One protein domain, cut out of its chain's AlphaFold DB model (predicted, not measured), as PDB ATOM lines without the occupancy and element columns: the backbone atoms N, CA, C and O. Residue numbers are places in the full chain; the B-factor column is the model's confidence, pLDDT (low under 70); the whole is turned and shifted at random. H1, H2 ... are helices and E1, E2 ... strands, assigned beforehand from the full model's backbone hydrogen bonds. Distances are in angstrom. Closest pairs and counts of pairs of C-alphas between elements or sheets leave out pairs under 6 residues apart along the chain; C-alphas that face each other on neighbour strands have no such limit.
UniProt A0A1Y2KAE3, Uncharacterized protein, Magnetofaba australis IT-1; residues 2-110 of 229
ATOM      1  N   ALA A   2     216.732 254.981 243.662       80.06
ATOM      2  CA  ALA A   2     215.665 253.989 243.449       80.06
ATOM      3  C   ALA A   2     214.944 253.461 244.713       80.06
ATOM      4  O   ALA A   2     213.734 253.272 244.679       80.06
ATOM      5  N   ALA A   3     215.635 253.235 245.838       88.19
ATOM      6  CA  ALA A   3     214.997 252.694 247.047       88.19
ATOM      7  C   ALA A   3     213.994 253.664 247.707       88.19
ATOM      8  O   ALA A   3     212.902 253.260 248.106       88.19
ATOM      9  N   TRP A   4     214.347 254.947 247.794       90.31
ATOM     10  CA  TRP A   4     213.466 255.982 248.342       90.31
ATOM     11  C   TRP A   4     212.266 256.224 247.424       90.31
ATOM     12  O   TRP A   4     211.135 256.329 247.897       90.31
ATOM     13  N   ASP A   5     212.495 256.196 246.109       90.19
ATOM     14  CA  ASP A   5     211.427 256.284 245.114       90.19
ATOM     15  C   ASP A   5     210.484 255.077 245.196       90.19
ATOM     16  O   ASP A   5     209.271 255.231 245.095       90.19
ATOM     17  N   LEU A   6     211.002 253.869 245.446       91.38
ATOM     18  CA  LEU A   6     210.176 252.676 245.649       91.38
ATOM     19  C   LEU A   6     209.273 252.800 246.877       91.38
ATOM     20  O   LEU A   6     208.101 252.438 246.790       91.38
ATOM     21  N   LEU A   7     209.780 253.333 247.991       92.62
ATOM     22  CA  LEU A   7     208.963 253.610 249.179       92.62
ATOM     23  C   LEU A   7     207.869 254.638 248.883       92.62
ATOM     24  O   LEU A   7     206.719 254.467 249.294       92.62
ATOM     25  N   LEU A   8     208.205 255.671 248.108       90.25
ATOM     26  CA  LEU A   8     207.233 256.654 247.659       90.25
ATOM     27  C   LEU A   8     206.187 256.017 246.729       90.25
ATOM     28  O   LEU A   8     204.999 256.243 246.914       90.25
ATOM     29  N   LEU A   9     206.572 255.182 245.765       86.19
ATOM     30  CA  LEU A   9     205.678 254.662 244.722       86.19
ATOM     31  C   LEU A   9     204.843 253.451 245.160       86.19
ATOM     32  O   LEU A   9     203.647 253.406 244.874       86.19
ATOM     33  N   LYS A  10     205.445 252.469 245.844       76.44
ATOM     34  CA  LYS A  10     204.828 251.161 246.153       76.44
ATOM     35  C   LYS A  10     203.908 251.168 247.379       76.44
ATOM     36  O   LYS A  10     203.300 250.144 247.674       76.44
ATOM     37  N   GLY A  11     203.741 252.321 248.025       69.00
ATOM     38  CA  GLY A  11     202.668 252.559 248.988       69.00
ATOM     39  C   GLY A  11     202.938 252.044 250.403       69.00
ATOM     40  O   GLY A  11     204.036 251.602 250.742       69.00
ATOM     41  N   GLU A  12     201.902 252.149 251.235       81.19
ATOM     42  CA  GLU A  12     201.947 251.997 252.696       81.19
ATOM     43  C   GLU A  12     202.471 250.623 253.148       81.19
ATOM     44  O   GLU A  12     203.246 250.557 254.095       81.19
ATOM     45  N   THR A  13     202.201 249.544 252.404       90.12
ATOM     46  CA  THR A  13     202.641 248.187 252.779       90.12
ATOM     47  C   THR A  13     204.163 248.010 252.801       90.12
ATOM     48  O   THR A  13     204.694 247.319 253.670       90.12
ATOM     49  N   LEU A  14     204.904 248.602 251.855       93.81
ATOM     50  CA  LEU A  14     206.372 248.507 251.875       93.81
ATOM     51  C   LEU A  14     206.951 249.357 253.012       93.81
ATOM     52  O   LEU A  14     207.886 248.925 253.684       93.81
ATOM     53  N   VAL A  15     206.361 250.530 253.250       95.62
ATOM     54  CA  VAL A  15     206.724 251.422 254.359       95.62
ATOM     55  C   VAL A  15     206.491 250.733 255.707       95.62
ATOM     56  O   VAL A  15     207.355 250.794 256.573       95.62
ATOM     57  N   GLU A  16     205.377 250.023 255.878       95.25
ATOM     58  CA  GLU A  16     205.083 249.224 257.073       95.25
ATOM     59  C   GLU A  16     206.121 248.126 257.301       95.25
ATOM     60  O   GLU A  16     206.647 248.007 258.406       95.25
ATOM     61  N   LYS A  17     206.469 247.363 256.256       95.56
ATOM     62  CA  LYS A  17     207.499 246.318 256.348       95.56
ATOM     63  C   LYS A  17     208.866 246.892 256.716       95.56
ATOM     64  O   LYS A  17     209.541 246.343 257.582       95.56
ATOM     65  N   VAL A  18     209.267 247.997 256.087       96.69
ATOM     66  CA  VAL A  18     210.527 248.681 256.412       96.69
ATOM     67  C   VAL A  18     210.502 249.202 257.847       96.69
ATOM     68  O   VAL A  18     211.463 249.002 258.584       96.69
ATOM     69  N   ASN A  19     209.389 249.794 258.280       96.69
ATOM     70  CA  ASN A  19     209.232 250.272 259.649       96.69
ATOM     71  C   ASN A  19     209.263 249.146 260.679       96.69
ATOM     72  O   ASN A  19     209.873 249.340 261.722       96.69
ATOM     73  N   ALA A  20     208.688 247.975 260.389       96.00
ATOM     74  CA  ALA A  20     208.784 246.816 261.276       96.00
ATOM     75  C   ALA A  20     210.253 246.451 261.557       96.00
ATOM     76  O   ALA A  20     210.624 246.224 262.700       96.00
ATOM     77  N   TRP A  21     211.120 246.501 260.542       96.12
ATOM     78  CA  TRP A  21     212.555 246.263 260.730       96.12
ATOM     79  C   TRP A  21     213.300 247.431 261.387       96.12
ATOM     80  O   TRP A  21     214.241 247.194 262.144       96.12
ATOM     81  N   LEU A  22     212.900 248.678 261.124       95.12
ATOM     82  CA  LEU A  22     213.560 249.866 261.676       95.12
ATOM     83  C   LEU A  22     213.249 250.119 263.154       95.12
ATOM     84  O   LEU A  22     214.135 250.580 263.870       95.12
ATOM     85  N   THR A  23     212.018 249.866 263.612       94.75
ATOM     86  CA  THR A  23     211.540 250.372 264.914       94.75
ATOM     87  C   THR A  23     211.416 249.313 266.005       94.75
ATOM     88  O   THR A  23     211.408 249.675 267.178       94.75
ATOM     89  N   GLN A  24     211.323 248.028 265.656       93.31
ATOM     90  CA  GLN A  24     211.165 246.944 266.631       93.31
ATOM     91  C   GLN A  24     212.433 246.727 267.469       93.31
ATOM     92  O   GLN A  24     213.550 246.831 266.955       93.31
ATOM     93  N   GLU A  25     212.247 246.394 268.751       88.31
ATOM     94  CA  GLU A  25     213.325 246.208 269.732       88.31
ATOM     95  C   GLU A  25     214.224 245.017 269.374       88.31
ATOM     96  O   GLU A  25     215.446 245.101 269.462       88.31
ATOM     97  N   GLU A  26     213.620 243.937 268.882       87.00
ATOM     98  CA  GLU A  26     214.284 242.720 268.420       87.00
ATOM     99  C   GLU A  26     214.934 242.851 267.029       87.00
ATOM    100  O   GLU A  26     215.543 241.897 266.536       87.00
ATOM    101  N   ARG A  27     214.784 244.011 266.372       92.12
ATOM    102  CA  ARG A  27     215.315 244.300 265.032       92.12
ATOM    103  C   ARG A  27     216.399 245.374 265.097       92.12
ATOM    104  O   ARG A  27     217.430 245.164 265.728       92.12
ATOM    105  N   LEU A  28     216.255 246.472 264.351       92.19
ATOM    106  CA  LEU A  28     217.252 247.541 264.355       92.19
ATOM    107  C   LEU A  28     217.066 248.466 265.555       92.19
ATOM    108  O   LEU A  28     218.058 248.974 266.065       92.19
ATOM    109  N   ASN A  29     215.824 248.707 265.990       93.06
ATOM    110  CA  ASN A  29     215.502 249.715 267.003       93.06
ATOM    111  C   ASN A  29     216.255 251.041 266.765       93.06
ATOM    112  O   ASN A  29     216.912 251.609 267.643       93.06
ATOM    113  N   ALA A  30     216.218 251.513 265.520       92.00
ATOM    114  CA  ALA A  30     217.041 252.622 265.066       92.00
ATOM    115  C   ALA A  30     216.601 253.971 265.662       92.00
ATOM    116  O   ALA A  30     217.361 254.937 265.620       92.00
ATOM    117  N   GLY A  31     215.386 254.046 266.218       93.00
ATOM    118  CA  GLY A  31     214.760 255.292 266.673       93.00
ATOM    119  C   GLY A  31     214.266 256.181 265.528       93.00
ATOM    120  O   GLY A  31     213.976 257.354 265.752       93.00
ATOM    121  N   TYR A  32     214.177 255.630 264.316       95.06
ATOM    122  CA  TYR A  32     213.695 256.314 263.122       95.06
ATOM    123  C   TYR A  32     212.543 255.543 262.490       95.06
ATOM    124  O   TYR A  32     212.553 254.312 262.455       95.06
ATOM    125  N   ARG A  33     211.581 256.278 261.932       95.56
ATOM    126  CA  ARG A  33     210.445 255.727 261.190       95.56
ATOM    127  C   ARG A  33     210.333 256.406 259.829       95.56
ATOM    128  O   ARG A  33     210.422 257.623 259.744       95.56
ATOM    129  N   VAL A  34     210.114 255.632 258.775       95.62
ATOM    130  CA  VAL A  34     209.795 256.145 257.438       95.62
ATOM    131  C   VAL A  34     208.310 256.483 257.365       95.62
ATOM    132  O   VAL A  34     207.458 255.676 257.744       95.62
ATOM    133  N   GLU A  35     207.988 257.652 256.828       94.06
ATOM    134  CA  GLU A  35     206.620 258.123 256.636       94.06
ATOM    135  C   GLU A  35     206.436 258.650 255.215       94.06
ATOM    136  O   GLU A  35     207.338 259.249 254.633       94.06
ATOM    137  N   VAL A  36     205.251 258.438 254.643       93.56
ATOM    138  CA  VAL A  36     204.872 259.051 253.367       93.56
ATOM    139  C   VAL A  36     203.656 259.923 253.610       93.56
ATOM    140  O   VAL A  36     202.544 259.422 253.764       93.56
ATOM    141  N   LYS A  37     203.872 261.237 253.640       92.00
ATOM    142  CA  LYS A  37     202.797 262.215 253.794       92.00
ATOM    143  C   LYS A  37     202.161 262.528 252.451       92.00
ATOM    144  O   LYS A  37     202.837 262.568 251.421       92.00
ATOM    145  N   ARG A  38     200.854 262.772 252.486       91.88
ATOM    146  CA  ARG A  38     200.068 263.283 251.364       91.88
ATOM    147  C   ARG A  38     199.617 264.688 251.712       91.88
ATOM    148  O   ARG A  38     199.113 264.907 252.811       91.88
ATOM    149  N   TYR A  39     199.829 265.628 250.809       92.62
ATOM    150  CA  TYR A  39     199.472 267.023 251.028       92.62
ATOM    151  C   TYR A  39     199.059 267.679 249.714       92.62
ATOM    152  O   TYR A  39     199.372 267.192 248.628       92.62
ATOM    153  N   LYS A  40     198.328 268.786 249.819       94.12
ATOM    154  CA  LYS A  40     197.973 269.662 248.701       94.12
ATOM    155  C   LYS A  40     198.646 271.006 248.953       94.12
ATOM    156  O   LYS A  40     198.609 271.505 250.076       94.12
ATOM    157  N   GLU A  41     199.300 271.549 247.937       92.88
ATOM    158  CA  GLU A  41     199.972 272.847 248.032       92.88
ATOM    159  C   GLU A  41     198.944 273.972 247.893       92.88
ATOM    160  O   GLU A  41     198.068 273.922 247.029       92.88
ATOM    161  N   LEU A  42     199.054 274.977 248.761       92.44
ATOM    162  CA  LEU A  42     198.215 276.170 248.765       92.44
ATOM    163  C   LEU A  42     199.115 277.391 248.622       92.44
ATOM    164  O   LEU A  42     200.043 277.582 249.408       92.44
ATOM    165  N   GLU A  43     198.839 278.228 247.625       91.12
ATOM    166  CA  GLU A  43     199.514 279.516 247.506       91.12
ATOM    167  C   GLU A  43     199.052 280.445 248.630       91.12
ATOM    168  O   GLU A  43     197.855 280.675 248.797       91.12
ATOM    169  N   VAL A  44     200.005 281.010 249.378       90.06
ATOM    170  CA  VAL A  44     199.731 281.878 250.539       90.06
ATOM    171  C   VAL A  44     198.869 283.087 250.158       90.06
ATOM    172  O   VAL A  44     197.965 283.450 250.898       90.06
ATOM    173  N   ASN A  45     199.109 283.661 248.978       89.94
ATOM    174  CA  ASN A  45     198.348 284.797 248.443       89.94
ATOM    175  C   ASN A  45     197.257 284.359 247.448       89.94
ATOM    176  O   ASN A  45     196.760 285.170 246.668       89.94
ATOM    177  N   GLY A  46     196.939 283.062 247.409       88.31
ATOM    178  CA  GLY A  46     195.966 282.500 246.485       88.31
ATOM    179  C   GLY A  46     194.523 282.701 246.966       88.31
ATOM    180  O   GLY A  46     194.284 282.749 248.176       88.31
ATOM    181  N   PRO A  47     193.531 282.722 246.052       87.56
ATOM    182  CA  PRO A  47     192.122 282.922 246.405       87.56
ATOM    183  C   PRO A  47     191.601 281.928 247.449       87.56
ATOM    184  O   PRO A  47     190.835 282.294 248.332       87.56
ATOM    185  N   LEU A  48     192.045 280.669 247.372       88.88
ATOM    186  CA  LEU A  48     191.628 279.622 248.303       88.88
ATOM    187  C   LEU A  48     192.179 279.840 249.719       88.88
ATOM    188  O   LEU A  48     191.467 279.592 250.686       88.88
ATOM    189  N   MET A  49     193.418 280.325 249.858       89.44
ATOM    190  CA  MET A  49     193.984 280.626 251.175       89.44
ATOM    191  C   MET A  49     193.269 281.821 251.812       89.44
ATOM    192  O   MET A  49     192.885 281.734 252.973       89.44
ATOM    193  N   MET A  50     193.006 282.882 251.040       86.88
ATOM    194  CA  MET A  50     192.271 284.058 251.526       86.88
ATOM    195  C   MET A  50     190.821 283.725 251.920       86.88
ATOM    196  O   MET A  50     190.287 284.287 252.876       86.88
ATOM    197  N   ALA A  51     190.179 282.793 251.208       87.06
ATOM    198  CA  ALA A  51     188.858 282.292 251.578       87.06
ATOM    199  C   ALA A  51     188.892 281.469 252.878       87.06
ATOM    200  O   ALA A  51     188.031 281.641 253.733       87.06
ATOM    201  N   LEU A  52     189.913 280.624 253.077       86.69
ATOM    202  CA  LEU A  52     190.080 279.839 254.310       86.69
ATOM    203  C   LEU A  52     190.411 280.699 255.542       86.69
ATOM    204  O   LEU A  52     190.054 280.316 256.655       86.69
ATOM    205  N   THR A  53     191.093 281.836 255.367       86.00
ATOM    206  CA  THR A  53     191.422 282.767 256.463       86.00
ATOM    207  C   THR A  53     190.311 283.777 256.763       86.00
ATOM    208  O   THR A  53     190.436 284.535 257.725       86.00
ATOM    209  N   GLY A  54     189.220 283.779 255.987       76.06
ATOM    210  CA  GLY A  54     188.104 284.716 256.151       76.06
ATOM    211  C   GLY A  54     188.410 286.139 255.672       76.06
ATOM    212  O   GLY A  54     187.743 287.087 256.081       76.06
ATOM    213  N   GLU A  55     189.422 286.316 254.816       67.75
ATOM    214  CA  GLU A  55     189.828 287.622 254.270       67.75
ATOM    215  C   GLU A  55     189.027 288.031 253.017       67.75
ATOM    216  O   GLU A  55     189.254 289.101 252.448       67.75
ATOM    217  N   THR A  56     188.063 287.212 252.576       63.19
ATOM    218  CA  THR A  56     187.194 287.490 251.418       63.19
ATOM    219  C   THR A  56     185.714 287.285 251.741       63.19
ATOM    220  O   THR A  56     185.372 286.552 252.654       63.19
ATOM    221  N   VAL A  57     184.832 287.923 250.962       55.56
ATOM    222  CA  VAL A  57     183.358 287.875 251.112       55.56
ATOM    223  C   VAL A  57     182.738 286.631 250.441       55.56
ATOM    224  O   VAL A  57     181.527 286.432 250.472       55.56
ATOM    225  N   LEU A  58     183.555 285.790 249.798       58.34
ATOM    226  CA  LEU A  58     183.111 284.563 249.138       58.34
ATOM    227  C   LEU A  58     183.124 283.401 250.143       58.34
ATOM    228  O   LEU A  58     183.905 282.466 250.005       58.34
ATOM    229  N   ASP A  59     182.217 283.450 251.122       62.25
ATOM    230  CA  ASP A  59     181.857 282.319 251.998       62.25
ATOM    231  C   ASP A  59     181.029 281.262 251.229       62.25
ATOM    232  O   ASP A  59     180.048 280.705 251.727       62.25
ATOM    233  N   ASP A  60     181.381 281.004 249.968       77.19
ATOM    234  CA  ASP A  60     180.801 279.911 249.202       77.19
ATOM    235  C   ASP A  60     181.526 278.620 249.594       77.19
ATOM    236  O   ASP A  60     182.559 278.239 249.033       77.19
ATOM    237  N   GLU A  61     180.992 277.955 250.618       81.38
ATOM    238  CA  GLU A  61     181.513 276.676 251.098       81.38
ATOM    239  C   GLU A  61     181.592 275.611 249.995       81.38
ATOM    240  O   GLU A  61     182.431 274.708 250.081       81.38
ATOM    241  N   GLU A  62     180.716 275.669 248.990       86.06
ATOM    242  CA  GLU A  62     180.699 274.715 247.885       86.06
ATOM    243  C   GLU A  62     181.913 274.951 246.981       86.06
ATOM    244  O   GLU A  62     182.686 274.020 246.725       86.06
ATOM    245  N   TRP A  63     182.180 276.215 246.638       87.19
ATOM    246  CA  TRP A  63     183.389 276.600 245.910       87.19
ATOM    247  C   TRP A  63     184.678 276.219 246.654       87.19
ATOM    248  O   TRP A  63     185.577 275.634 246.043       87.19
ATOM    249  N   ILE A  64     184.778 276.480 247.967       87.50
ATOM    250  CA  ILE A  64     185.974 276.133 248.764       87.50
ATOM    251  C   ILE A  64     186.223 274.622 248.725       87.50
ATOM    252  O   ILE A  64     187.355 274.177 248.507       87.50
ATOM    253  N   ARG A  65     185.174 273.809 248.913       88.69
ATOM    254  CA  ARG A  65     185.297 272.342 248.876       88.69
ATOM    255  C   ARG A  65     185.784 271.858 247.517       88.69
ATOM    256  O   ARG A  65     186.667 270.998 247.472       88.69
ATOM    257  N   ASP A  66     185.248 272.399 246.430       90.81
ATOM    258  CA  ASP A  66     185.635 272.002 245.075       90.81
ATOM    259  C   ASP A  66     187.048 272.474 244.712       90.81
ATOM    260  O   ASP A  66     187.830 271.715 244.126       90.81
ATOM    261  N   ALA A  67     187.435 273.671 245.154       90.50
ATOM    262  CA  ALA A  67     188.797 274.172 245.030       90.50
ATOM    263  C   ALA A  67     189.791 273.260 245.774       90.50
ATOM    264  O   ALA A  67     190.753 272.784 245.172       90.50
ATOM    265  N   VAL A  68     189.525 272.894 247.036       90.94
ATOM    266  CA  VAL A  68     190.376 271.946 247.785       90.94
ATOM    267  C   VAL A  68     190.430 270.581 247.096       90.94
ATOM    268  O   VAL A  68     191.504 269.979 246.990       90.94
ATOM    269  N   ARG A  69     189.298 270.062 246.606       91.31
ATOM    270  CA  ARG A  69     189.239 268.757 245.924       91.31
ATOM    271  C   ARG A  69     190.040 268.741 244.627       91.31
ATOM    272  O   ARG A  69     190.751 267.764 244.399       91.31
ATOM    273  N   SER A  70     189.975 269.812 243.839       93.00
ATOM    274  CA  SER A  70     190.649 269.919 242.538       93.00
ATOM    275  C   SER A  70     192.168 270.101 242.621       93.00
ATOM    276  O   SER A  70     192.860 269.790 241.651       93.00
ATOM    277  N   LEU A  71     192.713 270.536 243.768       94.12
ATOM    278  CA  LEU A  71     194.162 270.679 243.934       94.12
ATOM    279  C   LEU A  71     194.910 269.355 243.706       94.12
ATOM    280  O   LEU A  71     194.465 268.308 244.192       94.12
ATOM    281  N   PRO A  72     196.081 269.381 243.053       94.31
ATOM    282  CA  PRO A  72     196.896 268.188 242.889       94.31
ATOM    283  C   PRO A  72     197.382 267.676 244.252       94.31
ATOM    284  O   PRO A  72     197.933 268.427 245.057       94.31
ATOM    285  N   GLU A  73     197.197 266.380 244.504       93.12
ATOM    286  CA  GLU A  73     197.799 265.713 245.658       93.12
ATOM    287  C   GLU A  73     199.280 265.429 245.373       93.12
ATOM    288  O   GLU A  73     199.648 264.868 244.336       93.12
ATOM    289  N   ARG A  74     200.138 265.818 246.314       92.50
ATOM    290  CA  ARG A  74     201.570 265.528 246.334       92.50
ATOM    291  C   ARG A  74     201.869 264.509 247.423       92.50
ATOM    292  O   ARG A  74     201.161 264.413 248.426       92.50
ATOM    293  N   ARG A  75     202.944 263.748 247.226       91.56
ATOM    294  CA  ARG A  75     203.456 262.780 248.198       91.56
ATOM    295  C   ARG A  75     204.890 263.135 248.539       91.56
ATOM    296  O   ARG A  75     205.666 263.446 247.640       91.56
ATOM    297  N   GLN A  76     205.238 263.049 249.814       92.06
ATOM    298  CA  GLN A  76     206.586 263.321 250.294       92.06
ATOM    299  C   GLN A  76     206.999 262.252 251.291       92.06
ATOM    300  O   GLN A  76     206.253 261.924 252.214       92.06
ATOM    301  N   LEU A  77     208.184 261.696 251.062       93.25
ATOM    302  CA  LEU A  77     208.798 260.743 251.966       93.25
ATOM    303  C   LEU A  77     209.617 261.503 253.007       93.25
ATOM    304  O   LEU A  77     210.464 262.324 252.659       93.25
ATOM    305  N   LEU A  78     209.351 261.205 254.270       94.56
ATOM    306  CA  LEU A  78     209.998 261.788 255.435       94.56
ATOM    307  C   LEU A  78     210.517 260.671 256.337       94.56
ATOM    308  O   LEU A  78     210.070 259.522 256.267       94.56
ATOM    309  N   ILE A  79     211.455 261.021 257.205       95.38
ATOM    310  CA  ILE A  79     211.938 260.163 258.279       95.38
ATOM    311  C   ILE A  79     211.668 260.882 259.600       95.38
ATOM    312  O   ILE A  79     212.174 261.977 259.831       95.38
ATOM    313  N   ARG A  80     210.863 260.279 260.475       96.19
ATOM    314  CA  ARG A  80     210.598 260.781 261.826       96.19
ATOM    315  C   ARG A  80     211.687 260.275 262.767       96.19
ATOM    316  O   ARG A  80     211.819 259.064 262.949       96.19
ATOM    317  N   ASP A  81     212.443 261.184 263.375       95.38
ATOM    318  CA  ASP A  81     213.265 260.880 264.553       95.38
ATOM    319  C   ASP A  81     212.330 260.774 265.760       95.38
ATOM    320  O   ASP A  81     211.765 261.768 266.216       95.38
ATOM    321  N   GLN A  82     212.151 259.557 266.271       93.06
ATOM    322  CA  GLN A  82     211.188 259.273 267.334       93.06
ATOM    323  C   GLN A  82     211.631 259.808 268.700       93.06
ATOM    324  O   GLN A  82     210.804 259.957 269.593       93.06
ATOM    325  N   ARG A  83     212.930 260.082 268.886       91.44
ATOM    326  CA  ARG A  83     213.469 260.571 270.164       91.44
ATOM    327  C   ARG A  83     213.291 262.074 270.300       91.44
ATOM    328  O   ARG A  83     213.021 262.563 271.392       91.44
ATOM    329  N   ARG A  84     213.501 262.795 269.200       92.56
ATOM    330  CA  ARG A  84     213.399 264.262 269.142       92.56
ATOM    331  C   ARG A  84     212.041 264.748 268.656       92.56
ATOM    332  O   ARG A  84     211.757 265.932 268.776       92.56
ATOM    333  N   ASP A  85     211.241 263.838 268.116       93.38
ATOM    334  CA  ASP A  85     209.934 264.106 267.535       93.38
ATOM    335  C   ASP A  85     209.993 265.130 266.384       93.38
ATOM    336  O   ASP A  85     209.173 266.041 266.273       93.38
ATOM    337  N   VAL A  86     210.993 264.972 265.508       95.50
ATOM    338  CA  VAL A  86     211.228 265.846 264.346       95.50
ATOM    339  C   VAL A  86     211.148 265.078 263.033       95.50
ATOM    340  O   VAL A  86     211.549 263.918 262.941       95.50
ATOM    341  N   GLU A  87     210.631 265.746 262.006       96.00
ATOM    342  CA  GLU A  87     210.628 265.260 260.626       96.00
ATOM    343  C   GLU A  87     211.900 265.685 259.907       96.00
ATOM    344  O   GLU A  87     212.278 266.854 259.925       96.00
ATOM    345  N   LEU A  88     212.538 264.718 259.262       95.25
ATOM    346  CA  LEU A  88     213.763 264.890 258.501       95.25
ATOM    347  C   LEU A  88     213.528 264.433 257.067       95.25
ATOM    348  O   LEU A  88     212.796 263.468 256.817       95.25
ATOM    349  N   PHE A  89     214.192 265.085 256.121       93.31
ATOM    350  CA  PHE A  89     214.287 264.529 254.784       93.31
ATOM    351  C   PHE A  89     215.303 263.377 254.758       93.31
ATOM    352  O   PHE A  89     216.210 263.333 255.591       93.31
ATOM    353  N   PRO A  90     215.217 262.452 253.786       90.81
ATOM    354  CA  PRO A  90     216.203 261.381 253.632       90.81
ATOM    355  C   PRO A  90     217.657 261.856 253.526       90.81
ATOM    356  O   PRO A  90     218.561 261.125 253.916       90.81
ATOM    357  N   GLN A  91     217.899 263.065 253.014       89.50
ATOM    358  CA  GLN A  91     219.236 263.665 252.968       89.50
ATOM    359  C   GLN A  91     219.718 264.249 254.309       89.50
ATOM    360  O   GLN A  91     220.911 264.494 254.454       89.50
ATOM    361  N   ASP A  92     218.820 264.443 255.279       92.00
ATOM    362  CA  ASP A  92     219.124 265.080 256.567       92.00
ATOM    363  C   ASP A  92     219.368 264.062 257.696       92.00
ATOM    364  O   ASP A  92     219.675 264.444 258.827       92.00
ATOM    365  N   VAL A  93     219.224 262.759 257.426       90.56
ATOM    366  CA  VAL A  93     219.499 261.709 258.418       90.56
ATOM    367  C   VAL A  93     220.969 261.304 258.432       90.56
ATOM    368  O   VAL A  93     221.691 261.425 257.443       90.56
ATOM    369  N   GLY A  94     221.418 260.770 259.571       87.75
ATOM    370  CA  GLY A  94     222.778 260.256 259.717       87.75
ATOM    371  C   GLY A  94     223.103 259.158 258.700       87.75
ATOM    372  O   GLY A  94     222.241 258.351 258.349       87.75
ATOM    373  N   VAL A  95     224.372 259.105 258.278       85.25
ATOM    374  CA  VAL A  95     224.873 258.229 257.199       85.25
ATOM    375  C   VAL A  95     224.463 256.763 257.383       85.25
ATOM    376  O   VAL A  95     224.028 256.121 256.433       85.25
ATOM    377  N   GLY A  96     224.503 256.242 258.612       88.31
ATOM    378  CA  GLY A  96     224.094 254.860 258.864       88.31
ATOM    379  C   GLY A  96     222.618 254.577 258.538       88.31
ATOM    380  O   GLY A  96     222.287 253.516 258.015       88.31
ATOM    381  N   ILE A  97     221.711 255.529 258.783       90.94
ATOM    382  CA  ILE A  97     220.285 255.364 258.454       90.94
ATOM    383  C   ILE A  97     220.059 255.494 256.952       90.94
ATOM    384  O   ILE A  97     219.323 254.697 256.365       90.94
ATOM    385  N   SER A  98     220.708 256.471 256.316       90.06
ATOM    386  CA  SER A  98     220.571 256.662 254.873       90.06
ATOM    387  C   SER A  98     221.141 255.491 254.064       90.06
ATOM    388  O   SER A  98     220.673 255.265 252.948       90.06
ATOM    389  N   GLN A  99     222.070 254.713 254.634       89.00
ATOM    390  CA  GLN A  99     222.606 253.480 254.046       89.00
ATOM    391  C   GLN A  99     221.768 252.232 254.368       89.00
ATOM    392  O   GLN A  99     221.502 251.436 253.466       89.00
ATOM    393  N   VAL A 100     221.282 252.068 255.607       94.00
ATOM    394  CA  VAL A 100     220.529 250.856 255.984       94.00
ATOM    395  C   VAL A 100     219.159 250.781 255.307       94.00
ATOM    396  O   VAL A 100     218.730 249.703 254.903       94.00
ATOM    397  N   VAL A 101     218.457 251.909 255.138       94.69
ATOM    398  CA  VAL A 101     217.097 251.896 254.574       94.69
ATOM    399  C   VAL A 101     217.068 251.357 253.139       94.69
ATOM    400  O   VAL A 101     216.237 250.489 252.865       94.69
ATOM    401  N   PRO A 102     217.961 251.770 252.219       94.06
ATOM    402  CA  PRO A 102     218.071 251.141 250.906       94.06
ATOM    403  C   PRO A 102     218.261 249.620 250.942       94.06
ATOM    404  O   PRO A 102     217.623 248.923 250.153       94.06
ATOM    405  N   VAL A 103     219.069 249.102 251.875       95.94
ATOM    406  CA  VAL A 103     219.275 247.656 252.061       95.94
ATOM    407  C   VAL A 103     217.977 246.969 252.497       95.94
ATOM    408  O   VAL A 103     217.586 245.962 251.904       95.94
ATOM    409  N   LEU A 104     217.257 247.548 253.469       96.62
ATOM    410  CA  LEU A 104     215.948 247.043 253.900       96.62
ATOM    411  C   LEU A 104     214.953 247.007 252.739       96.62
ATOM    412  O   LEU A 104     214.277 246.002 252.527       96.62
ATOM    413  N   VAL A 105     214.874 248.093 251.968       96.06
ATOM    414  CA  VAL A 105     213.981 248.187 250.810       96.06
ATOM    415  C   VAL A 105     214.321 247.118 249.780       96.06
ATOM    416  O   VAL A 105     213.417 246.413 249.336       96.06
ATOM    417  N   ALA A 106     215.599 246.958 249.425       95.38
ATOM    418  CA  ALA A 106     216.031 245.968 248.442       95.38
ATOM    419  C   ALA A 106     215.665 244.538 248.873       95.38
ATOM    420  O   ALA A 106     215.097 243.784 248.078       95.38
ATOM    421  N   ALA A 107     215.904 244.184 250.139       96.00
ATOM    422  CA  ALA A 107     215.597 242.858 250.670       96.00
ATOM    423  C   ALA A 107     214.086 242.586 250.791       96.00
ATOM    424  O   ALA A 107     213.608 241.508 250.432       96.00
ATOM    425  N   LEU A 108     213.311 243.566 251.263       95.81
ATOM    426  CA  LEU A 108     211.876 243.403 251.515       95.81
ATOM    427  C   LEU A 108     211.039 243.486 250.234       95.81
ATOM    428  O   LEU A 108     210.022 242.791 250.116       95.81
ATOM    429  N   HIS A 109     211.457 244.318 249.276       94.00
ATOM    430  CA  HIS A 109     210.750 244.514 248.013       94.00
ATOM    431  C   HIS A 109     210.930 243.337 247.051       94.00
ATOM    432  O   HIS A 109     209.958 242.898 246.432       94.00
ATOM    433  N   SER A 110     212.149 242.808 246.943       93.38
ATOM    434  CA  SER A 110     212.487 241.752 245.985       93.38
ATOM    435  C   SER A 110     211.759 240.451 246.313       93.38
ATOM    436  O   SER A 110     211.696 240.055 247.476       93.38
TER     437      SER A 110
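This is residues 2 to 110 of the 229 residues of an uncharacterized protein of Magnetofaba australis IT-1 (UniProt A0A1Y2KAE3). Look for a long two-stranded ribbon, E1 and E2, that joins two heads: at one end H1 and H2 pack on the ribbon and H5 packs on both helices, and at the other end H3 and H4 make a small head. A short strand, E3, folds back beside E2 near the larger head. The printed part has 109 residues, with five named helices and three named strands in the order H1 H2 E1 H3 H4 E2 E3 H5; the sheet runs E1 E2 E3, antiparallel throughout, and the class is mixed, helices and strands. The whole is loose and elongated, with a radius of gyration of the C-alphas of 18.5 A and spans of 57 by 30 by 22 A.

Start with H1, residues 2 to 10, which is on the sheet of E1, residues 32 to 40, E2, residues 73 to 81, and E3, residues 86 to 88. H1 lies over E2 at a height over the sheet of 9.7 A; their closest C-alphas, of Leu 8 and Leu 77, are 6.1 A apart. H2, residues 12 to 23, is on the sheet over E1 and runs along it, at 8 degrees on the local plane; the closest C-alphas, of Asn 19 and Arg 33, are 5.8 A apart. E1 and E2 are antiparallel at 156 degrees; look for N 35 and O 78, 2.9 A, within hydrogen-bond range. H3, residues 47 to 52, touches H4, residues 61 to 70, at a steep tilt of 60 degrees, opposite ways, with the C-alphas of Leu 48 and Ile 64 closest at 6.7 A; both are not on the sheet. E2 and E3 form a hairpin, with N 79 and O 88 at 2.8 A. H5, residues 95 to 109, touches H2, closest at the C-alphas of Val 18 and Leu 104, 6.2 A. With residues 101 to 106 alone H5 touches H1, closest at the C-alphas of Ala 3 and Pro 102, 5.2 A. Every O i to N i+4 pair is within hydrogen-bond range in H1, H2, H3 and H4, and 9 of 11 in H5.

Find C-alpha 2 at (215.665, 253.989, 243.449), where H1 begins. E1 runs 25.2 A from C-alpha 32 at (213.695, 256.314, 263.122), and E2 covers 24.9 A. H5 runs 21.7 A to C-alpha 109 at (210.750, 244.514, 248.013).

The C-alphas of Glu 26 and Val 57, the two farthest apart, are 57.4 A apart. The printed part has no cut and no long link. Mean pLDDT of the printed part is 89.8; residue 11 and residues 55 to 59 are under 70.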